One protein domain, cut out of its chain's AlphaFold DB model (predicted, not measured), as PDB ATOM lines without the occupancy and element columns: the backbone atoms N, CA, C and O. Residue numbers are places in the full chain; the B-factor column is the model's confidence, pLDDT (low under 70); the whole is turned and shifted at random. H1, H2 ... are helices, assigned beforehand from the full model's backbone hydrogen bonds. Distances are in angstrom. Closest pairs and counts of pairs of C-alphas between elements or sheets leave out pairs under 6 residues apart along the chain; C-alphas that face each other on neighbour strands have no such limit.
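What this domain is: This is residues 19 to 181 of the 187 residues of the protein "Hypothetical protein" of Haptolina ericina (UniProt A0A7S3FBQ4). Look for a compact, rounded body of helices: the hairpin of H7 and H8 runs through it, with H5 along H8 and H9 along H7. Short H4 crosses H7 and H9, H1 packs on H4 and H3, and H2 lies along H5. The printed part has 163 residues with nine named helices, H1 to H9 in order, and no named strand: all helix, its packing part aligned, part crossed. The radius of gyration of the C-alphas is 14.4 A, the spans 44 by 32 by 31 A.

How they stand to each other: Start at H1, residues 19 to 31; its residues 27 to 31 alone touch H3, residues 55 to 58, closest at C-alphas 27 and 57, 5.2 A. H2, residues 38 to 46, touches H5, residues 88 to 106, at a shallow tilt of 17 degrees, closest at C-alphas 46 and 100, 5.5 A. H4, residues 78 to 86, is the hub, touching five helices. H6, residues 111 to 115, touches H7, residues 118 to 137, only at the corner, closest at C-alphas 112 and 118, 5.5 A. H7 and H8, residues 144 to 160, form a hairpin at 39 degrees, a steep tilt, closest at C-alphas 132 and 150, 4.7 A. H9, residues 166 to 181, touches H7 at a shallow tilt of 25 degrees, closest at C-alphas 130 and 168, 5.7 A. Every O i to N i+4 pair is within hydrogen-bond range in H1, H2, H4, H6, H7, H8 and H9, and 14 of 15 in H5; H3 is too short for one.

Where its parts are: Find C-alpha 19 at (461.919, 384.019, 383.576), where H1 begins. H5 spans 27.1 A, H7 28.6 A. H9 ends at C-alpha 181, (478.496, 389.099, 371.373).

The domain as a whole: The farthest C-alphas, Ala 47 and Leu 181, are 44.9 A apart. The printed part has no cut; the link H3 to H4 is long. No printed residue is under 70 in pLDDT.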
ATOM      1  N   GLU A  19     461.120 384.424 382.418       94.50
ATOM      2  CA  GLU A  19     461.919 384.019 383.576       94.50
ATOM      3  C   GLU A  19     462.241 385.199 384.505       94.50
ATOM      4  O   GLU A  19     461.996 385.111 385.710       94.50
ATOM      5  N   ILE A  20     462.710 386.325 383.949       95.75
ATOM      6  CA  ILE A  20     463.006 387.549 384.709       95.75
ATOM      7  C   ILE A  20     461.733 388.059 385.370       95.75
ATOM      8  O   ILE A  20     461.722 388.323 386.571       95.75
ATOM      9  N   SER A  21     460.641 388.161 384.609       96.31
ATOM     10  CA  SER A  21     459.372 388.646 385.153       96.31
ATOM     11  C   SER A  21     458.872 387.761 386.300       96.31
ATOM     12  O   SER A  21     458.398 388.278 387.312       96.31
ATOM     13  N   ALA A  22     458.996 386.435 386.176       97.25
ATOM     14  CA  ALA A  22     458.614 385.499 387.227       97.25
ATOM     15  C   ALA A  22     459.525 385.608 388.461       97.25
ATOM     16  O   ALA A  22     459.039 385.541 389.590       97.25
ATOM     17  N   TYR A  23     460.833 385.785 388.262       98.31
ATOM     18  CA  TYR A  23     461.799 386.011 389.336       98.31
ATOM     19  C   TYR A  23     461.489 387.295 390.120       98.31
ATOM     20  O   TYR A  23     461.288 387.230 391.334       98.31
ATOM     21  N   LEU A  24     461.353 388.433 389.429       98.50
ATOM     22  CA  LEU A  24     461.033 389.718 390.059       98.50
ATOM     23  C   LEU A  24     459.695 389.655 390.805       98.50
ATOM     24  O   LEU A  24     459.608 390.124 391.938       98.50
ATOM     25  N   GLY A  25     458.680 389.012 390.219       98.31
ATOM     26  CA  GLY A  25     457.382 388.813 390.865       98.31
ATOM     27  C   GLY A  25     457.478 388.031 392.179       98.31
ATOM     28  O   GLY A  25     456.870 388.428 393.173       98.31
ATOM     29  N   ARG A  26     458.289 386.963 392.229       98.38
ATOM     30  CA  ARG A  26     458.524 386.203 393.472       98.38
ATOM     31  C   ARG A  26     459.224 387.042 394.537       98.38
ATOM     32  O   ARG A  26     458.833 386.991 395.702       98.38
ATOM     33  N   CYS A  27     460.249 387.798 394.156       98.56
ATOM     34  CA  CYS A  27     460.981 388.649 395.089       98.56
ATOM     35  C   CYS A  27     460.107 389.786 395.622       98.56
ATOM     36  O   CYS A  27     460.107 390.032 396.827       98.56
ATOM     37  N   LEU A  28     459.300 390.416 394.765       98.56
ATOM     38  CA  LEU A  28     458.353 391.451 395.172       98.56
ATOM     39  C   LEU A  28     457.315 390.905 396.161       98.56
ATOM     40  O   LEU A  28     457.140 391.477 397.234       98.56
ATOM     41  N   ALA A  29     456.716 389.747 395.867       98.44
ATOM     42  CA  ALA A  29     455.762 389.102 396.769       98.44
ATOM     43  C   ALA A  29     456.379 388.759 398.139       98.44
ATOM     44  O   ALA A  29     455.732 388.922 399.172       98.44
ATOM     45  N   ALA A  30     457.642 388.321 398.171       98.44
ATOM     46  CA  ALA A  30     458.358 388.077 399.424       98.44
ATOM     47  C   ALA A  30     458.618 389.377 400.206       98.44
ATOM     48  O   ALA A  30     458.459 389.409 401.427       98.44
ATOM     49  N   GLN A  31     458.964 390.463 399.508       98.75
ATOM     50  CA  GLN A  31     459.151 391.783 400.111       98.75
ATOM     51  C   GLN A  31     457.849 392.406 400.629       98.75
ATOM     52  O   GLN A  31     457.902 393.211 401.558       98.75
ATOM     53  N   ASP A  32     456.695 392.037 400.082       98.38
ATOM     54  CA  ASP A  32     455.394 392.545 400.530       98.38
ATOM     55  C   ASP A  32     454.847 391.809 401.767       98.38
ATOM     56  O   ASP A  32     453.809 392.184 402.314       98.38
ATOM     57  N   ASN A  33     455.553 390.788 402.272       96.69
ATOM     58  CA  ASN A  33     455.175 390.125 403.515       96.69
ATOM     59  C   ASN A  33     455.204 391.105 404.708       96.69
ATOM     60  O   ASN A  33     456.224 391.729 404.995       96.69
ATOM     61  N   ALA A  34     454.106 391.187 405.462       90.19
ATOM     62  CA  ALA A  34     453.961 392.151 406.558       90.19
ATOM     63  C   ALA A  34     454.953 391.954 407.724       90.19
ATOM     64  O   ALA A  34     455.286 392.917 408.414       90.19
ATOM     65  N   HIS A  35     455.423 390.724 407.951       88.38
ATOM     66  CA  HIS A  35     456.236 390.371 409.118       88.38
ATOM     67  C   HIS A  35     457.712 390.202 408.775       88.38
ATOM     68  O   HIS A  35     458.567 390.622 409.548       88.38
ATOM     69  N   THR A  36     458.012 389.599 407.625       92.56
ATOM     70  CA  THR A  36     459.390 389.302 407.209       92.56
ATOM     71  C   THR A  36     459.812 390.044 405.945       92.56
ATOM     72  O   THR A  36     460.926 389.849 405.485       92.56
ATOM     73  N   GLY A  37     458.949 390.875 405.358       97.12
ATOM     74  CA  GLY A  37     459.232 391.583 404.111       97.12
ATOM     75  C   GLY A  37     460.085 392.845 404.279       97.12
ATOM     76  O   GLY A  37     460.749 393.071 405.291       97.12
ATOM     77  N   TYR A  38     460.038 393.705 403.266       98.69
ATOM     78  CA  TYR A  38     460.868 394.901 403.135       98.69
ATOM     79  C   TYR A  38     460.775 395.845 404.337       98.69
ATOM     80  O   TYR A  38     461.796 396.318 404.825       98.69
ATOM     81  N   ASN A  39     459.571 396.084 404.862       98.38
ATOM     82  CA  ASN A  39     459.394 396.988 406.001       98.38
ATOM     83  C   ASN A  39     460.079 396.464 407.274       98.38
ATOM     84  O   ASN A  39     460.546 397.250 408.096       98.38
ATOM     85  N   ALA A  40     460.157 395.144 407.461       98.19
ATOM     86  CA  ALA A  40     460.925 394.563 408.558       98.19
ATOM     87  C   ALA A  40     462.429 394.725 408.306       98.19
ATOM     88  O   ALA A  40     463.129 395.249 409.170       98.19
ATOM     89  N   ALA A  41     462.892 394.381 407.101       98.56
ATOM     90  CA  ALA A  41     464.293 394.506 406.710       98.56
ATOM     91  C   ALA A  41     464.829 395.937 406.871       98.56
ATOM     92  O   ALA A  41     465.871 396.147 407.493       98.56
ATOM     93  N   LEU A  42     464.088 396.934 406.375       98.81
ATOM     94  CA  LEU A  42     464.486 398.336 406.461       98.81
ATOM     95  C   LEU A  42     464.556 398.809 407.914       98.81
ATOM     96  O   LEU A  42     465.513 399.491 408.273       98.81
ATOM     97  N   ARG A  43     463.586 398.433 408.763       98.56
ATOM     98  CA  ARG A  43     463.612 398.774 410.196       98.56
ATOM     99  C   ARG A  43     464.831 398.185 410.897       98.56
ATOM    100  O   ARG A  43     465.493 398.902 411.635       98.56
ATOM    101  N   GLU A  44     465.135 396.912 410.656       98.56
ATOM    102  CA  GLU A  44     466.280 396.231 411.272       98.56
ATOM    103  C   GLU A  44     467.616 396.864 410.867       98.56
ATOM    104  O   GLU A  44     468.450 397.174 411.718       98.56
ATOM    105  N   ILE A  45     467.805 397.124 409.571       98.69
ATOM    106  CA  ILE A  45     469.027 397.761 409.068       98.69
ATOM    107  C   ILE A  45     469.140 399.210 409.543       98.69
ATOM    108  O   ILE A  45     470.210 399.624 409.977       98.69
ATOM    109  N   SER A  46     468.039 399.963 409.559       98.50
ATOM    110  CA  SER A  46     468.030 401.332 410.096       98.50
ATOM    111  C   SER A  46     468.322 401.371 411.601       98.50
ATOM    112  O   SER A  46     468.872 402.352 412.095       98.50
ATOM    113  N   ALA A  47     467.995 400.299 412.330       98.25
ATOM    114  CA  ALA A  47     468.353 400.116 413.735       98.25
ATOM    115  C   ALA A  47     469.792 399.598 413.939       98.25
ATOM    116  O   ALA A  47     470.225 399.438 415.078       98.25
ATOM    117  N   GLY A  48     470.538 399.335 412.861       98.06
ATOM    118  CA  GLY A  48     471.939 398.919 412.916       98.06
ATOM    119  C   GLY A  48     472.162 397.436 413.194       98.06
ATOM    120  O   GLY A  48     473.294 397.050 413.484       98.06
ATOM    121  N   ARG A  49     471.122 396.595 413.120       98.06
ATOM    122  CA  ARG A  49     471.262 395.145 413.295       98.06
ATOM    123  C   ARG A  49     470.134 394.372 412.623       98.06
ATOM    124  O   ARG A  49     468.993 394.377 413.080       98.06
ATOM    125  N   LYS A  50     470.497 393.594 411.608       98.06
ATOM    126  CA  LYS A  50     469.673 392.522 411.056       98.06
ATOM    127  C   LYS A  50     469.415 391.432 412.106       98.06
ATOM    128  O   LYS A  50     470.345 390.940 412.746       98.06
ATOM    129  N   SER A  51     468.161 391.004 412.221       96.25
ATOM    130  CA  SER A  51     467.710 389.968 413.162       96.25
ATOM    131  C   SER A  51     466.816 388.891 412.547       96.25
ATOM    132  O   SER A  51     466.645 387.841 413.163       96.25
ATOM    133  N   SER A  52     466.266 389.097 411.346       95.12
ATOM    134  CA  SER A  52     465.343 388.136 410.723       95.12
ATOM    135  C   SER A  52     465.763 387.666 409.321       95.12
ATOM    136  O   SER A  52     466.851 387.953 408.807       95.12
ATOM    137  N   HIS A  53     464.932 386.808 408.724       94.75
ATOM    138  CA  HIS A  53     465.265 385.963 407.576       94.75
ATOM    139  C   HIS A  53     464.743 386.534 406.246       94.75
ATOM    140  O   HIS A  53     463.817 385.988 405.642       94.75
ATOM    141  N   TRP A  54     465.375 387.607 405.767       97.94
ATOM    142  CA  TRP A  54     464.973 388.294 404.527       97.94
ATOM    143  C   TRP A  54     466.080 388.507 403.493       97.94
ATOM    144  O   TRP A  54     465.805 388.947 402.380       97.94
ATOM    145  N   ILE A  55     467.325 388.146 403.820       98.25
ATOM    146  CA  ILE A  55     468.511 388.488 403.018       98.25
ATOM    147  C   ILE A  55     468.378 388.099 401.537       98.25
ATOM    148  O   ILE A  55     468.742 388.872 400.664       98.25
ATOM    149  N   TRP A  56     467.782 386.939 401.242       98.31
ATOM    150  CA  TRP A  56     467.739 386.375 399.891       98.31
ATOM    151  C   TRP A  56     466.898 387.172 398.894       98.31
ATOM    152  O   TRP A  56     467.192 387.131 397.711       98.31
ATOM    153  N   TYR A  57     465.842 387.853 399.347       98.44
ATOM    154  CA  TYR A  57     464.932 388.620 398.483       98.44
ATOM    155  C   TYR A  57     465.075 390.135 398.675       98.44
ATOM    156  O   TYR A  57     464.271 390.901 398.148       98.44
ATOM    157  N   ILE A  58     466.099 390.566 399.412       98.62
ATOM    158  CA  ILE A  58     466.494 391.969 399.583       98.62
ATOM    159  C   ILE A  58     467.856 392.210 398.926       98.62
ATOM    160  O   ILE A  58     467.974 393.109 398.100       98.62
ATOM    161  N   TRP A  59     468.842 391.362 399.237       98.69
ATOM    162  CA  TRP A  59     470.180 391.352 398.645       98.69
ATOM    163  C   TRP A  59     470.489 389.957 398.070       98.69
ATOM    164  O   TRP A  59     471.194 389.162 398.699       98.69
ATOM    165  N   PRO A  60     469.902 389.605 396.909       98.06
ATOM    166  CA  PRO A  60     470.098 388.298 396.291       98.06
ATOM    167  C   PRO A  60     471.529 388.121 395.765       98.06
ATOM    168  O   PRO A  60     472.081 389.007 395.112       98.06
ATOM    169  N   SER A  61     472.085 386.928 395.976       97.44
ATOM    170  CA  SER A  61     473.327 386.482 395.336       97.44
ATOM    171  C   SER A  61     473.032 385.773 394.014       97.44
ATOM    172  O   SER A  61     471.980 385.146 393.849       97.44
ATOM    173  N   HIS A  62     473.990 385.810 393.089       98.00
ATOM    174  CA  HIS A  62     473.929 385.031 391.856       98.00
ATOM    175  C   HIS A  62     473.982 383.524 392.129       98.00
ATOM    176  O   HIS A  62     474.773 383.062 392.954       98.00
ATOM    177  N   HIS A  63     473.171 382.740 391.413       97.06
ATOM    178  CA  HIS A  63     473.077 381.292 391.634       97.06
ATOM    179  C   HIS A  63     474.398 380.542 391.361       97.06
ATOM    180  O   HIS A  63     474.680 379.548 392.020       97.06
ATOM    181  N   LEU A  64     475.231 381.050 390.443       97.38
ATOM    182  CA  LEU A  64     476.592 380.542 390.175       97.38
ATOM    183  C   LEU A  64     477.659 380.985 391.190       97.38
ATOM    184  O   LEU A  64     478.786 380.500 391.139       97.38
ATOM    185  N   VAL A  65     477.341 381.933 392.074       97.06
ATOM    186  CA  VAL A  65     478.280 382.431 393.091       97.06
ATOM    187  C   VAL A  65     478.089 381.680 394.403       97.06
ATOM    188  O   VAL A  65     479.066 381.316 395.052       97.06
ATOM    189  N   ARG A  66     476.835 381.424 394.789       94.25
ATOM    190  CA  ARG A  66     476.508 380.869 396.102       94.25
ATOM    191  C   ARG A  66     475.344 379.888 396.045       94.25
ATOM    192  O   ARG A  66     474.241 380.227 395.616       94.25
ATOM    193  N   THR A  67     475.543 378.719 396.653       95.00
ATOM    194  CA  THR A  67     474.446 377.822 397.039       95.00
ATOM    195  C   THR A  67     473.763 378.350 398.294       95.00
ATOM    196  O   THR A  67     474.413 378.755 399.259       95.00
ATOM    197  N   THR A  68     472.431 378.357 398.315       93.69
ATOM    198  CA  THR A  68     471.684 378.960 399.418       93.69
ATOM    199  C   THR A  68     470.454 378.155 399.816       93.69
ATOM    200  O   THR A  68     469.906 377.406 399.018       93.69
ATOM    201  N   SER A  69     469.989 378.334 401.055       95.25
ATOM    202  CA  SER A  69     468.816 377.636 401.605       95.25
ATOM    203  C   SER A  69     467.477 378.070 400.997       95.25
ATOM    204  O   SER A  69     466.446 377.447 401.248       95.25
ATOM    205  N   ARG A  70     467.471 379.151 400.209       96.81
ATOM    206  CA  ARG A  70     466.309 379.653 399.463       96.81
ATOM    207  C   ARG A  70     466.660 379.855 397.979       96.81
ATOM    208  O   ARG A  70     466.696 381.000 397.521       96.81
ATOM    209  N   PRO A  71     466.950 378.777 397.226       96.75
ATOM    210  CA  PRO A  71     467.426 378.874 395.843       96.75
ATOM    211  C   PRO A  71     466.426 379.561 394.900       96.75
ATOM    212  O   PRO A  71     466.825 380.147 393.902       96.75
ATOM    213  N   GLN A  72     465.132 379.576 395.239       97.19
ATOM    214  CA  GLN A  72     464.094 380.258 394.458       97.19
ATOM    215  C   GLN A  72     464.260 381.788 394.354       97.19
ATOM    216  O   GLN A  72     463.591 382.406 393.520       97.19
ATOM    217  N   TYR A  73     465.101 382.381 395.214       98.12
ATOM    218  CA  TYR A  73     465.434 383.811 395.227       98.12
ATOM    219  C   TYR A  73     466.855 384.106 394.730       98.12
ATOM    220  O   TYR A  73     467.242 385.274 394.677       98.12
ATOM    221  N   SER A  74     467.633 383.086 394.357       97.88
ATOM    222  CA  SER A  74     468.937 383.310 393.736       97.88
ATOM    223  C   SER A  74     468.761 384.048 392.414       97.88
ATOM    224  O   SER A  74     467.856 383.737 391.637       97.88
ATOM    225  N   LEU A  75     469.622 385.032 392.167       98.06
ATOM    226  CA  LEU A  75     469.602 385.803 390.934       98.06
ATOM    227  C   LEU A  75     469.940 384.863 389.753       98.06
ATOM    228  O   LEU A  75     470.998 384.216 389.787       98.06
ATOM    229  N   PRO A  76     469.053 384.746 388.742       96.69
ATOM    230  CA  PRO A  76     469.222 383.768 387.669       96.69
ATOM    231  C   PRO A  76     470.305 384.176 386.670       96.69
ATOM    232  O   PRO A  76     471.017 383.315 386.183       96.69
ATOM    233  N   HIS A  77     470.439 385.467 386.376       94.62
ATOM    234  CA  HIS A  77     471.470 386.018 385.497       94.62
ATOM    235  C   HIS A  77     471.600 387.529 385.750       94.62
ATOM    236  O   HIS A  77     470.708 388.170 386.318       94.62
ATOM    237  N   THR A  78     472.665 388.144 385.260       95.88
ATOM    238  CA  THR A  78     473.011 389.547 385.522       95.88
ATOM    239  C   THR A  78     472.009 390.524 384.896       95.88
ATOM    240  O   THR A  78     471.664 391.520 385.527       95.88
ATOM    241  N   MET A  79     471.404 390.213 383.738       94.62
ATOM    242  CA  MET A  79     470.300 391.044 383.202       94.62
ATOM    243  C   MET A  79     469.071 391.108 384.139       94.62
ATOM    244  O   MET A  79     468.289 392.051 384.060       94.62
ATOM    245  N   ALA A  80     468.876 390.137 385.044       97.25
ATOM    246  CA  ALA A  80     467.795 390.200 386.025       97.25
ATOM    247  C   ALA A  80     468.114 391.211 387.137       97.25
ATOM    248  O   ALA A  80     467.184 391.782 387.700       97.25
ATOM    249  N   ALA A  81     469.397 391.477 387.417       98.12
ATOM    250  CA  ALA A  81     469.808 392.546 388.324       98.12
ATOM    251  C   ALA A  81     469.547 393.912 387.683       98.12
ATOM    252  O   ALA A  81     468.952 394.771 388.320       98.12
ATOM    253  N   GLU A  82     469.874 394.099 386.401       97.00
ATOM    254  CA  GLU A  82     469.500 395.322 385.674       97.00
ATOM    255  C   GLU A  82     467.975 395.541 385.696       97.00
ATOM    256  O   GLU A  82     467.500 396.618 386.060       97.00
ATOM    257  N   ALA A  83     467.194 394.500 385.388       97.44
ATOM    258  CA  ALA A  83     465.735 394.570 385.434       97.44
ATOM    259  C   ALA A  83     465.198 394.847 386.850       97.44
ATOM    260  O   ALA A  83     464.208 395.562 386.996       97.44
ATOM    261  N   TRP A  84     465.847 394.321 387.895       98.44
ATOM    262  CA  TRP A  84     465.533 394.638 389.288       98.44
ATOM    263  C   TRP A  84     465.742 396.122 389.583       98.44
ATOM    264  O   TRP A  84     464.868 396.754 390.175       98.44
ATOM    265  N   LEU A  85     466.876 396.684 389.162       98.31
ATOM    266  CA  LEU A  85     467.215 398.088 389.390       98.31
ATOM    267  C   LEU A  85     466.283 399.045 388.637       98.31
ATOM    268  O   LEU A  85     465.909 400.089 389.165       98.31
ATOM    269  N   LEU A  86     465.855 398.672 387.429       97.75
ATOM    270  CA  LEU A  86     464.880 399.430 386.639       97.75
ATOM    271  C   LEU A  86     463.435 399.270 387.132       97.75
ATOM    272  O   LEU A  86     462.562 400.058 386.763       97.75
ATOM    273  N   HIS A  87     463.148 398.252 387.943       97.62
ATOM    274  CA  HIS A  87     461.800 398.014 388.433       97.62
ATOM    275  C   HIS A  87     461.409 399.091 389.468       97.62
ATOM    276  O   HIS A  87     462.071 399.194 390.502       97.62
ATOM    277  N   PRO A  88     460.277 399.811 389.298       97.06
ATOM    278  CA  PRO A  88     459.931 400.973 390.127       97.06
ATOM    279  C   PRO A  88     459.943 400.710 391.639       97.06
ATOM    280  O   PRO A  88     460.480 401.501 392.403       97.06
ATOM    281  N   THR A  89     459.378 399.580 392.075       98.44
ATOM    282  CA  THR A  89     459.340 399.219 393.500       98.44
ATOM    283  C   THR A  89     460.641 398.583 393.992       98.44
ATOM    284  O   THR A  89     461.208 399.045 394.976       98.44
ATOM    285  N   LEU A  90     461.118 397.516 393.336       98.69
ATOM    286  CA  LEU A  90     462.308 396.773 393.765       98.69
ATOM    287  C   LEU A  90     463.582 397.629 393.741       98.69
ATOM    288  O   LEU A  90     464.345 397.574 394.704       98.69
ATOM    289  N   GLY A  91     463.782 398.442 392.699       98.44
ATOM    290  CA  GLY A  91     464.916 399.359 392.592       98.44
ATOM    291  C   GLY A  91     464.906 400.410 393.700       98.44
ATOM    292  O   GLY A  91     465.869 400.516 394.457       98.44
ATOM    293  N   ALA A  92     463.779 401.106 393.892       98.44
ATOM    294  CA  ALA A  92     463.641 402.106 394.954       98.44
ATOM    295  C   ALA A  92     463.864 401.508 396.356       98.44
ATOM    296  O   ALA A  92     464.576 402.077 397.186       98.44
ATOM    297  N   ARG A  93     463.301 400.320 396.615       98.75
ATOM    298  CA  ARG A  93     463.498 399.593 397.876       98.75
ATOM    299  C   ARG A  93     464.963 399.221 398.093       98.75
ATOM    300  O   ARG A  93     465.475 399.422 399.195       98.75
ATOM    301  N   PHE A  94     465.620 398.701 397.056       98.88
ATOM    302  CA  PHE A  94     467.026 398.305 397.085       98.88
ATOM    303  C   PHE A  94     467.945 399.485 397.406       98.88
ATOM    304  O   PHE A  94     468.782 399.371 398.302       98.88
ATOM    305  N   VAL A  95     467.758 400.628 396.741       98.75
ATOM    306  CA  VAL A  95     468.526 401.850 397.020       98.75
ATOM    307  C   VAL A  95     468.345 402.277 398.474       98.75
ATOM    308  O   VAL A  95     469.329 402.447 399.191       98.75
ATOM    309  N   ALA A  96     467.099 402.396 398.935       98.81
ATOM    310  CA  ALA A  96     466.802 402.885 400.277       98.81
ATOM    311  C   ALA A  96     467.428 402.014 401.380       98.81
ATOM    312  O   ALA A  96     468.066 402.540 402.291       98.81
ATOM    313  N   ILE A  97     467.306 400.684 401.295       98.88
ATOM    314  CA  ILE A  97     467.878 399.796 402.319       98.88
ATOM    315  C   ILE A  97     469.404 399.691 402.233       98.88
ATOM    316  O   ILE A  97     470.069 399.570 403.260       98.88
ATOM    317  N   THR A  98     469.974 399.790 401.030       98.81
ATOM    318  CA  THR A  98     471.431 399.830 400.840       98.81
ATOM    319  C   THR A  98     472.008 401.120 401.418       98.81
ATOM    320  O   THR A  98     473.008 401.077 402.129       98.81
ATOM    321  N   ASN A  99     471.339 402.259 401.217       98.81
ATOM    322  CA  ASN A  99     471.727 403.525 401.835       98.81
ATOM    323  C   ASN A  99     471.626 403.484 403.361       98.81
ATOM    324  O   ASN A  99     472.567 403.923 404.020       98.81
ATOM    325  N   ALA A 100     470.565 402.890 403.917       98.81
ATOM    326  CA  ALA A 100     470.440 402.697 405.360       98.81
ATOM    327  C   ALA A 100     471.592 401.847 405.929       98.81
ATOM    328  O   ALA A 100     472.126 402.170 406.987       98.81
ATOM    329  N   ALA A 101     472.021 400.793 405.224       98.81
ATOM    330  CA  ALA A 101     473.184 400.002 405.632       98.81
ATOM    331  C   ALA A 101     474.474 400.839 405.607       98.81
ATOM    332  O   ALA A 101     475.221 400.852 406.582       98.81
ATOM    333  N   CYS A 102     474.705 401.586 404.526       98.75
ATOM    334  CA  CYS A 102     475.858 402.472 404.397       98.75
ATOM    335  C   CYS A 102     475.908 403.545 405.498       98.75
ATOM    336  O   CYS A 102     476.975 403.797 406.045       98.75
ATOM    337  N   GLU A 103     474.770 404.134 405.877       98.75
ATOM    338  CA  GLU A 103     474.700 405.096 406.989       98.75
ATOM    339  C   GLU A 103     475.152 404.485 408.324       98.75
ATOM    340  O   GLU A 103     475.804 405.158 409.122       98.75
ATOM    341  N   GLN A 104     474.838 403.212 408.583       98.62
ATOM    342  CA  GLN A 104     475.324 402.523 409.785       98.62
ATOM    343  C   GLN A 104     476.838 402.307 409.731       98.62
ATOM    344  O   GLN A 104     477.530 402.559 410.718       98.62
ATOM    345  N   LEU A 105     477.357 401.876 408.577       98.38
ATOM    346  CA  LEU A 105     478.792 401.661 408.379       98.38
ATOM    347  C   LEU A 105     479.585 402.971 408.524       98.38
ATOM    348  O   LEU A 105     480.622 402.991 409.179       98.38
ATOM    349  N   GLU A 106     479.072 404.088 408.001       98.00
ATOM    350  CA  GLU A 106     479.689 405.419 408.139       98.00
ATOM    351  C   GLU A 106     479.728 405.923 409.581       98.00
ATOM    352  O   GLU A 106     480.668 406.609 409.975       98.00
ATOM    353  N   ARG A 107     478.737 405.546 410.398       97.62
ATOM    354  CA  ARG A 107     478.742 405.814 411.845       97.62
ATOM    355  C   ARG A 107     479.747 404.946 412.611       97.62
ATOM    356  O   ARG A 107     479.836 405.063 413.831       97.62
ATOM    357  N   GLY A 108     480.490 404.080 411.922       96.69
ATOM    358  CA  GLY A 108     481.499 403.199 412.503       96.69
ATOM    359  C   GLY A 108     480.949 401.869 413.017       96.69
ATOM    360  O   GLY A 108     481.660 401.158 413.727       96.69
ATOM    361  N   ALA A 109     479.702 401.505 412.689       97.44
ATOM    362  CA  ALA A 109     479.180 400.192 413.051       97.44
ATOM    363  C   ALA A 109     479.932 399.090 412.288       97.44
ATOM    364  O   ALA A 109     480.087 399.149 411.068       97.44
ATOM    365  N   ALA A 110     480.365 398.045 412.996       97.38
ATOM    366  CA  ALA A 110     481.002 396.897 412.360       97.38
ATOM    367  C   ALA A 110     480.012 396.176 411.430       97.38
ATOM    368  O   ALA A 110     478.885 395.879 411.835       97.38
ATOM    369  N   ALA A 111     480.443 395.813 410.219       97.88
ATOM    370  CA  ALA A 111     479.580 395.162 409.229       97.88
ATOM    371  C   ALA A 111     478.897 393.898 409.785       97.88
ATOM    372  O   ALA A 111     477.685 393.747 409.673       97.88
ATOM    373  N   GLN A 112     479.632 393.034 410.491       97.44
ATOM    374  CA  GLN A 112     479.061 391.835 411.118       97.44
ATOM    375  C   GLN A 112     477.960 392.157 412.149       97.44
ATOM    376  O   GLN A 112     477.055 391.351 412.351       97.44
ATOM    377  N   THR A 113     477.993 393.338 412.778       97.88
ATOM    378  CA  THR A 113     476.911 393.805 413.660       97.88
ATOM    379  C   THR A 113     475.691 394.236 412.853       97.88
ATOM    380  O   THR A 113     474.588 393.780 413.149       97.88
ATOM    381  N   VAL A 114     475.893 395.040 411.802       98.44
ATOM    382  CA  VAL A 114     474.815 395.528 410.923       98.44
ATOM    383  C   VAL A 114     474.090 394.373 410.239       98.44
ATOM    384  O   VAL A 114     472.862 394.310 410.258       98.44
ATOM    385  N   PHE A 115     474.837 393.421 409.685       98.25
ATOM    386  CA  PHE A 115     474.289 392.289 408.935       98.25
ATOM    387  C   PHE A 115     474.033 391.048 409.806       98.25
ATOM    388  O   PHE A 115     473.436 390.079 409.344       98.25
ATOM    389  N   GLY A 116     474.442 391.067 411.077       97.19
ATOM    390  CA  GLY A 116     474.191 390.013 412.063       97.19
ATOM    391  C   GLY A 116     475.060 388.755 411.928       97.19
ATOM    392  O   GLY A 116     475.092 387.951 412.858       97.19
ATOM    393  N   SER A 117     475.765 388.560 410.809       97.31
ATOM    394  CA  SER A 117     476.703 387.449 410.597       97.31
ATOM    395  C   SER A 117     477.696 387.753 409.471       97.31
ATOM    396  O   SER A 117     477.404 388.565 408.597       97.31
ATOM    397  N   GLU A 118     478.844 387.069 409.447       97.19
ATOM    398  CA  GLU A 118     479.804 387.143 408.326       97.19
ATOM    399  C   GLU A 118     479.193 386.644 407.014       97.19
ATOM    400  O   GLU A 118     479.401 387.235 405.960       97.19
ATOM    401  N   VAL A 119     478.358 385.606 407.091       97.00
ATOM    402  CA  VAL A 119     477.652 385.049 405.932       97.00
ATOM    403  C   VAL A 119     476.751 386.099 405.277       97.00
ATOM    404  O   VAL A 119     476.680 386.163 404.052       97.00
ATOM    405  N   ASP A 120     476.063 386.924 406.070       97.88
ATOM    406  CA  ASP A 120     475.194 387.977 405.539       97.88
ATOM    407  C   ASP A 120     475.980 389.218 405.077       97.88
ATOM    408  O   ASP A 120     475.546 389.864 404.121       97.88
ATOM    409  N   VAL A 121     477.150 389.511 405.668       98.50
ATOM    410  CA  VAL A 121     478.104 390.499 405.113       98.50
ATOM    411  C   VAL A 121     478.519 390.077 403.704       98.50
ATOM    412  O   VAL A 121     478.477 390.878 402.773       98.50
ATOM    413  N   GLU A 122     478.880 388.808 403.529       98.31
ATOM    414  CA  GLU A 122     479.343 388.280 402.248       98.31
ATOM    415  C   GLU A 122     478.224 388.278 401.195       98.31
ATOM    416  O   GLU A 122     478.455 388.662 400.055       98.31
ATOM    417  N   LYS A 123     476.976 387.973 401.570       98.31
ATOM    418  CA  LYS A 123     475.823 388.104 400.657       98.31
ATOM    419  C   LYS A 123     475.566 389.541 400.223       98.31
ATOM    420  O   LYS A 123     475.274 389.788 399.054       98.31
ATOM    421  N   PHE A 124     475.674 390.492 401.151       98.69
ATOM    422  CA  PHE A 124     475.569 391.910 400.822       98.69
ATOM    423  C   PHE A 124     476.685 392.340 399.862       98.69
ATOM    424  O   PHE A 124     476.419 393.024 398.871       98.69
ATOM    425  N   HIS A 125     477.911 391.871 400.105       98.69
ATOM    426  CA  HIS A 125     479.071 392.109 399.253       98.69
ATOM    427  C   HIS A 125     478.892 391.526 397.836       98.69
ATOM    428  O   HIS A 125     479.076 392.234 396.840       98.69
ATOM    429  N   GLU A 126     478.477 390.262 397.732       98.69
ATOM    430  CA  GLU A 126     478.176 389.579 396.469       98.69
ATOM    431  C   GLU A 126     477.105 390.324 395.670       98.69
ATOM    432  O   GLU A 126     477.281 390.560 394.472       98.69
ATOM    433  N   CYS A 127     476.014 390.707 396.340       98.69
ATOM    434  CA  CYS A 127     474.889 391.405 395.735       98.69
ATOM    435  C   CYS A 127     475.304 392.786 395.213       98.69
ATOM    436  O   CYS A 127     475.120 393.068 394.031       98.69
ATOM    437  N   CYS A 128     475.934 393.621 396.051       98.56
ATOM    438  CA  CYS A 128     476.385 394.955 395.645       98.56
ATOM    439  C   CYS A 128     477.398 394.900 394.499       98.56
ATOM    440  O   CYS A 128     477.353 395.747 393.614       98.56
ATOM    441  N   THR A 129     478.271 393.887 394.477       98.69
ATOM    442  CA  THR A 129     479.212 393.679 393.369       98.69
ATOM    443  C   THR A 129     478.471 393.413 392.060       98.69
ATOM    444  O   THR A 129     478.663 394.133 391.081       98.69
ATOM    445  N   THR A 130     477.587 392.409 392.035       98.56
ATOM    446  CA  THR A 130     476.834 392.058 390.821       98.56
ATOM    447  C   THR A 130     475.943 393.211 390.355       98.56
ATOM    448  O   THR A 130     475.873 393.486 389.159       98.56
ATOM    449  N   PHE A 131     475.289 393.917 391.280       98.50
ATOM    450  CA  PHE A 131     474.373 395.010 390.957       98.50
ATOM    451  C   PHE A 131     475.111 396.272 390.486       98.50
ATOM    452  O   PHE A 131     474.628 396.937 389.570       98.50
ATOM    453  N   ALA A 132     476.299 396.572 391.027       97.94
ATOM    454  CA  ALA A 132     477.151 397.645 390.511       97.94
ATOM    455  C   ALA A 132     477.547 397.389 389.049       97.94
ATOM    456  O   ALA A 132     477.404 398.283 388.216       97.94
ATOM    457  N   ILE A 133     477.975 396.163 388.732       97.69
ATOM    458  CA  ILE A 133     478.351 395.766 387.366       97.69
ATOM    459  C   ILE A 133     477.137 395.828 386.437       97.69
ATOM    460  O   ILE A 133     477.234 396.378 385.343       97.69
ATOM    461  N   ALA A 134     475.980 395.322 386.873       97.06
ATOM    462  CA  ALA A 134     474.749 395.387 386.086       97.06
ATOM    463  C   ALA A 134     474.344 396.832 385.753       97.06
ATOM    464  O   ALA A 134     473.954 397.115 384.622       97.06
ATOM    465  N   ALA A 135     474.471 397.751 386.715       97.19
ATOM    466  CA  ALA A 135     474.201 399.166 386.492       97.19
ATOM    467  C   ALA A 135     475.203 399.815 385.524       97.19
ATOM    468  O   ALA A 135     474.800 400.571 384.646       97.19
ATOM    469  N   GLU A 136     476.496 399.520 385.666       95.62
ATOM    470  CA  GLU A 136     477.567 400.140 384.877       95.62
ATOM    471  C   GLU A 136     477.622 399.643 383.426       95.62
ATOM    472  O   GLU A 136     477.882 400.427 382.509       95.62
ATOM    473  N   GLN A 137     477.355 398.352 383.216       94.50
ATOM    474  CA  GLN A 137     477.393 397.710 381.897       94.50
ATOM    475  C   GLN A 137     476.068 397.827 381.129       94.50
ATOM    476  O   GLN A 137     476.011 397.480 379.949       94.50
ATOM    477  N   SER A 138     475.005 398.325 381.768       92.88
ATOM    478  CA  SER A 138     473.727 398.559 381.096       92.88
ATOM    479  C   SER A 138     473.868 399.603 379.985       92.88
ATOM    480  O   SER A 138     474.458 400.672 380.166       92.88
ATOM    481  N   ALA A 139     473.213 399.351 378.849       90.56
ATOM    482  CA  ALA A 139     473.043 400.351 377.794       90.56
ATOM    483  C   ALA A 139     472.264 401.594 378.273       90.56
ATOM    484  O   ALA A 139     472.366 402.657 377.669       90.56
ATOM    485  N   ASN A 140     471.508 401.468 379.369       90.12
ATOM    486  CA  ASN A 140     470.736 402.532 380.003       90.12
ATOM    487  C   ASN A 140     471.392 403.040 381.297       90.12
ATOM    488  O   ASN A 140     470.690 403.592 382.138       90.12
ATOM    489  N   ARG A 141     472.704 402.855 381.500       91.19
ATOM    490  CA  ARG A 141     473.409 403.213 382.753       91.19
ATOM    491  C   ARG A 141     473.168 404.642 383.259       91.19
ATOM    492  O   ARG A 141     473.213 404.874 384.462       91.19
ATOM    493  N   ASP A 142     472.884 405.580 382.354       93.50
ATOM    494  CA  ASP A 142     472.610 406.985 382.682       93.50
ATOM    495  C   ASP A 142     471.155 407.223 383.130       93.50
ATOM    496  O   ASP A 142     470.804 408.312 383.587       93.50
ATOM    497  N   ALA A 143     470.283 406.215 383.023       94.19
ATOM    498  CA  ALA A 143     468.931 406.280 383.555       94.19
ATOM    499  C   ALA A 143     468.986 406.435 385.086       94.19
ATOM    500  O   ALA A 143     469.695 405.664 385.744       94.19
ATOM    501  N   PRO A 144     468.205 407.358 385.684       96.19
ATOM    502  CA  PRO A 144     468.316 407.669 387.108       96.19
ATOM    503  C   PRO A 144     468.275 406.452 388.050       96.19
ATOM    504  O   PRO A 144     469.144 406.382 388.918       96.19
ATOM    505  N   PRO A 145     467.382 405.449 387.866       95.19
ATOM    506  CA  PRO A 145     467.361 404.277 388.743       95.19
ATOM    507  C   PRO A 145     468.665 403.469 388.725       95.19
ATOM    508  O   PRO A 145     469.103 402.982 389.767       95.19
ATOM    509  N   LEU A 146     469.308 403.335 387.558       96.50
ATOM    510  CA  LEU A 146     470.565 402.595 387.413       96.50
ATOM    511  C   LEU A 146     471.745 403.401 387.959       96.50
ATOM    512  O   LEU A 146     472.548 402.857 388.715       96.50
ATOM    513  N   ALA A 147     471.815 404.696 387.647       96.81
ATOM    514  CA  ALA A 147     472.863 405.577 388.150       96.81
ATOM    515  C   ALA A 147     472.858 405.654 389.688       96.81
ATOM    516  O   ALA A 147     473.905 405.499 390.322       96.81
ATOM    517  N   GLU A 148     471.678 405.833 390.289       97.31
ATOM    518  CA  GLU A 148     471.494 405.897 391.742       97.31
ATOM    519  C   GLU A 148     471.847 404.566 392.412       97.31
ATOM    520  O   GLU A 148     472.632 404.528 393.363       97.31
ATOM    521  N   SER A 149     471.340 403.456 391.873       96.56
ATOM    522  CA  SER A 149     471.625 402.123 392.410       96.56
ATOM    523  C   SER A 149     473.102 401.755 392.292       96.56
ATOM    524  O   SER A 149     473.693 401.267 393.254       96.56
ATOM    525  N   GLY A 150     473.730 402.045 391.150       96.94
ATOM    526  CA  GLY A 150     475.161 401.834 390.950       96.94
ATOM    527  C   GLY A 150     476.007 402.667 391.915       96.94
ATOM    528  O   GLY A 150     476.985 402.163 392.468       96.94
ATOM    529  N   ALA A 151     475.617 403.919 392.179       97.69
ATOM    530  CA  ALA A 151     476.278 404.759 393.177       97.69
ATOM    531  C   ALA A 151     476.124 404.199 394.601       97.69
ATOM    532  O   ALA A 151     477.118 404.120 395.327       97.69
ATOM    533  N   ALA A 152     474.924 403.748 394.979       98.19
ATOM    534  CA  ALA A 152     474.672 403.121 396.275       98.19
ATOM    535  C   ALA A 152     475.512 401.845 396.467       98.19
ATOM    536  O   ALA A 152     476.144 401.682 397.511       98.19
ATOM    537  N   CYS A 153     475.599 400.983 395.447       98.19
ATOM    538  CA  CYS A 153     476.444 399.789 395.489       98.19
ATOM    539  C   CYS A 153     477.932 400.133 395.617       98.19
ATOM    540  O   CYS A 153     478.616 399.555 396.457       98.19
ATOM    541  N   ARG A 154     478.450 401.091 394.837       96.94
ATOM    542  CA  ARG A 154     479.862 401.508 394.947       96.94
ATOM    543  C   ARG A 154     480.183 402.082 396.325       96.94
ATOM    544  O   ARG A 154     481.226 401.756 396.886       96.94
ATOM    545  N   ARG A 155     479.277 402.887 396.891       97.81
ATOM    546  CA  ARG A 155     479.402 403.401 398.263       97.81
ATOM    547  C   ARG A 155     479.439 402.258 399.278       97.81
ATOM    548  O   ARG A 155     480.324 402.241 400.125       97.81
ATOM    549  N   ALA A 156     478.536 401.287 399.160       98.00
ATOM    550  CA  ALA A 156     478.514 400.110 400.025       98.00
ATOM    551  C   ALA A 156     479.835 399.328 399.980       98.00
ATOM    552  O   ALA A 156     480.405 399.034 401.027       98.00
ATOM    553  N   LEU A 157     480.351 399.042 398.781       97.44
ATOM    554  CA  LEU A 157     481.618 398.324 398.596       97.44
ATOM    555  C   LEU A 157     482.800 399.074 399.226       97.44
ATOM    556  O   LEU A 157     483.600 398.472 399.938       97.44
ATOM    557  N   ALA A 158     482.869 400.395 399.038       97.19
ATOM    558  CA  ALA A 158     483.899 401.226 399.657       97.19
ATOM    559  C   ALA A 158     483.833 401.190 401.195       97.19
ATOM    560  O   ALA A 158     484.865 401.096 401.855       97.19
ATOM    561  N   LEU A 159     482.625 401.213 401.770       97.88
ATOM    562  CA  LEU A 159     482.412 401.181 403.222       97.88
ATOM    563  C   LEU A 159     482.677 399.814 403.853       97.88
ATOM    564  O   LEU A 159     483.081 399.751 405.012       97.88
ATOM    565  N   LEU A 160     482.499 398.724 403.102       96.38
ATOM    566  CA  LEU A 160     482.956 397.401 403.532       96.38
ATOM    567  C   LEU A 160     484.486 397.310 403.592       96.38
ATOM    568  O   LEU A 160     484.997 396.399 404.235       96.38
ATOM    569  N   GLN A 161     485.205 398.239 402.946       91.69
ATOM    570  CA  GLN A 161     486.665 398.222 402.804       91.69
ATOM    571  C   GLN A 161     487.170 396.921 402.160       91.69
ATOM    572  O   GLN A 161     488.261 396.437 402.457       91.69
ATOM    573  N   LEU A 162     486.359 396.354 401.266       84.94
ATOM    574  CA  LEU A 162     486.668 395.145 400.515       84.94
ATOM    575  C   LEU A 162     486.779 395.481 399.023       84.94
ATOM    576  O   LEU A 162     486.020 396.319 398.526       84.94
ATOM    577  N   PRO A 163     487.694 394.832 398.280       90.25
ATOM    578  CA  PRO A 163     487.613 394.850 396.826       90.25
ATOM    579  C   PRO A 163     486.315 394.169 396.385       90.25
ATOM    580  O   PRO A 163     485.794 393.324 397.108       90.25
ATOM    581  N   ALA A 164     485.835 394.489 395.182       94.62
ATOM    582  CA  ALA A 164     484.679 393.822 394.587       94.62
ATOM    583  C   ALA A 164     484.807 392.289 394.658       94.62
ATOM    584  O   ALA A 164     485.880 391.734 394.406       94.62
ATOM    585  N   HIS A 165     483.705 391.604 394.961       98.25
ATOM    586  CA  HIS A 165     483.703 390.162 395.168       98.25
ATOM    587  C   HIS A 165     484.132 389.427 393.891       98.25
ATOM    588  O   HIS A 165     483.446 389.480 392.869       98.25
ATOM    589  N   GLU A 166     485.264 388.724 393.943       97.88
ATOM    590  CA  GLU A 166     485.949 388.200 392.757       97.88
ATOM    591  C   GLU A 166     485.054 387.291 391.902       97.88
ATOM    592  O   GLU A 166     484.939 387.484 390.689       97.88
ATOM    593  N   GLN A 167     484.376 386.326 392.530       97.94
ATOM    594  CA  GLN A 167     483.528 385.380 391.804       97.94
ATOM    595  C   GLN A 167     482.267 386.052 391.248       97.94
ATOM    596  O   GLN A 167     481.846 385.734 390.136       97.94
ATOM    597  N   SER A 168     481.695 387.019 391.973       98.19
ATOM    598  CA  SER A 168     480.568 387.818 391.469       98.19
ATOM    599  C   SER A 168     480.973 388.639 390.251       98.19
ATOM    600  O   SER A 168     480.221 388.689 389.280       98.19
ATOM    601  N   THR A 169     482.167 389.237 390.280       98.06
ATOM    602  CA  THR A 169     482.724 389.995 389.156       98.06
ATOM    603  C   THR A 169     482.913 389.108 387.934       98.06
ATOM    604  O   THR A 169     482.439 389.451 386.854       98.06
ATOM    605  N   LYS A 170     483.550 387.940 388.100       97.94
ATOM    606  CA  LYS A 170     483.776 386.977 387.011       97.94
ATOM    607  C   LYS A 170     482.471 386.576 386.331       97.94
ATOM    608  O   LYS A 170     482.356 386.713 385.117       97.94
ATOM    609  N   VAL A 171     481.488 386.136 387.117       97.88
ATOM    610  CA  VAL A 171     480.188 385.696 386.595       97.88
ATOM    611  C   VAL A 171     479.463 386.838 385.881       97.88
ATOM    612  O   VAL A 171     479.024 386.666 384.747       97.88
ATOM    613  N   ALA A 172     479.386 388.020 386.502       96.69
ATOM    614  CA  ALA A 172     478.652 389.144 385.928       96.69
ATOM    615  C   ALA A 172     479.270 389.648 384.615       96.69
ATOM    616  O   ALA A 172     478.556 389.887 383.642       96.69
ATOM    617  N   MET A 173     480.600 389.762 384.560       95.44
ATOM    618  CA  MET A 173     481.306 390.206 383.356       95.44
ATOM    619  C   MET A 173     481.178 389.198 382.208       95.44
ATOM    620  O   MET A 173     480.927 389.604 381.075       95.44
ATOM    621  N   GLN A 174     481.278 387.894 382.495       95.06
ATOM    622  CA  GLN A 174     481.110 386.838 381.487       95.06
ATOM    623  C   GLN A 174     479.717 386.867 380.845       95.06
ATOM    624  O   GLN A 174     479.584 386.747 379.626       95.06
ATOM    625  N   GLU A 175     478.665 387.047 381.644       94.12
ATOM    626  CA  GLU A 175     477.298 387.120 381.123       94.12
ATOM    627  C   GLU A 175     477.051 388.388 380.297       94.12
ATOM    628  O   GLU A 175     476.388 388.330 379.255       94.12
ATOM    629  N   MET A 176     477.613 389.521 380.723       88.12
ATOM    630  CA  MET A 176     477.529 390.778 379.977       88.12
ATOM    631  C   MET A 176     478.253 390.685 378.630       88.12
ATOM    632  O   MET A 176     477.676 391.034 377.599       88.12
ATOM    633  N   GLU A 177     479.459 390.116 378.594       88.19
ATOM    634  CA  GLU A 177     480.209 389.885 377.355       88.19
ATOM    635  C   GLU A 177     479.451 388.963 376.387       88.19
ATOM    636  O   GLU A 177     479.275 389.286 375.206       88.19
ATOM    637  N   MET A 178     478.920 387.841 376.884       85.88
ATOM    638  CA  MET A 178     478.130 386.921 376.061       85.88
ATOM    639  C   MET A 178     476.877 387.576 375.471       85.88
ATOM    640  O   MET A 178     476.458 387.220 374.365       85.88
ATOM    641  N   THR A 179     476.280 388.528 376.185       80.38
ATOM    642  CA  THR A 179     475.104 389.271 375.721       80.38
ATOM    643  C   THR A 179     475.480 390.229 374.584       80.38
ATOM    644  O   THR A 179     474.834 390.213 373.532       80.38
ATOM    645  N   MET A 180     476.588 390.965 374.721       74.94
ATOM    646  CA  MET A 180     477.109 391.872 373.684       74.94
ATOM    647  C   MET A 180     477.496 391.129 372.390       74.94
ATOM    648  O   MET A 180     477.174 391.572 371.282       74.94
ATOM    649  N   LEU A 181     478.117 389.950 372.513       75.19
ATOM    650  CA  LEU A 181     478.496 389.099 371.373       75.19
ATOM    651  C   LEU A 181     477.297 388.474 370.643       75.19
ATOM    652  O   LEU A 181     477.411 388.094 369.473       75.19
TER     653      LEU A 181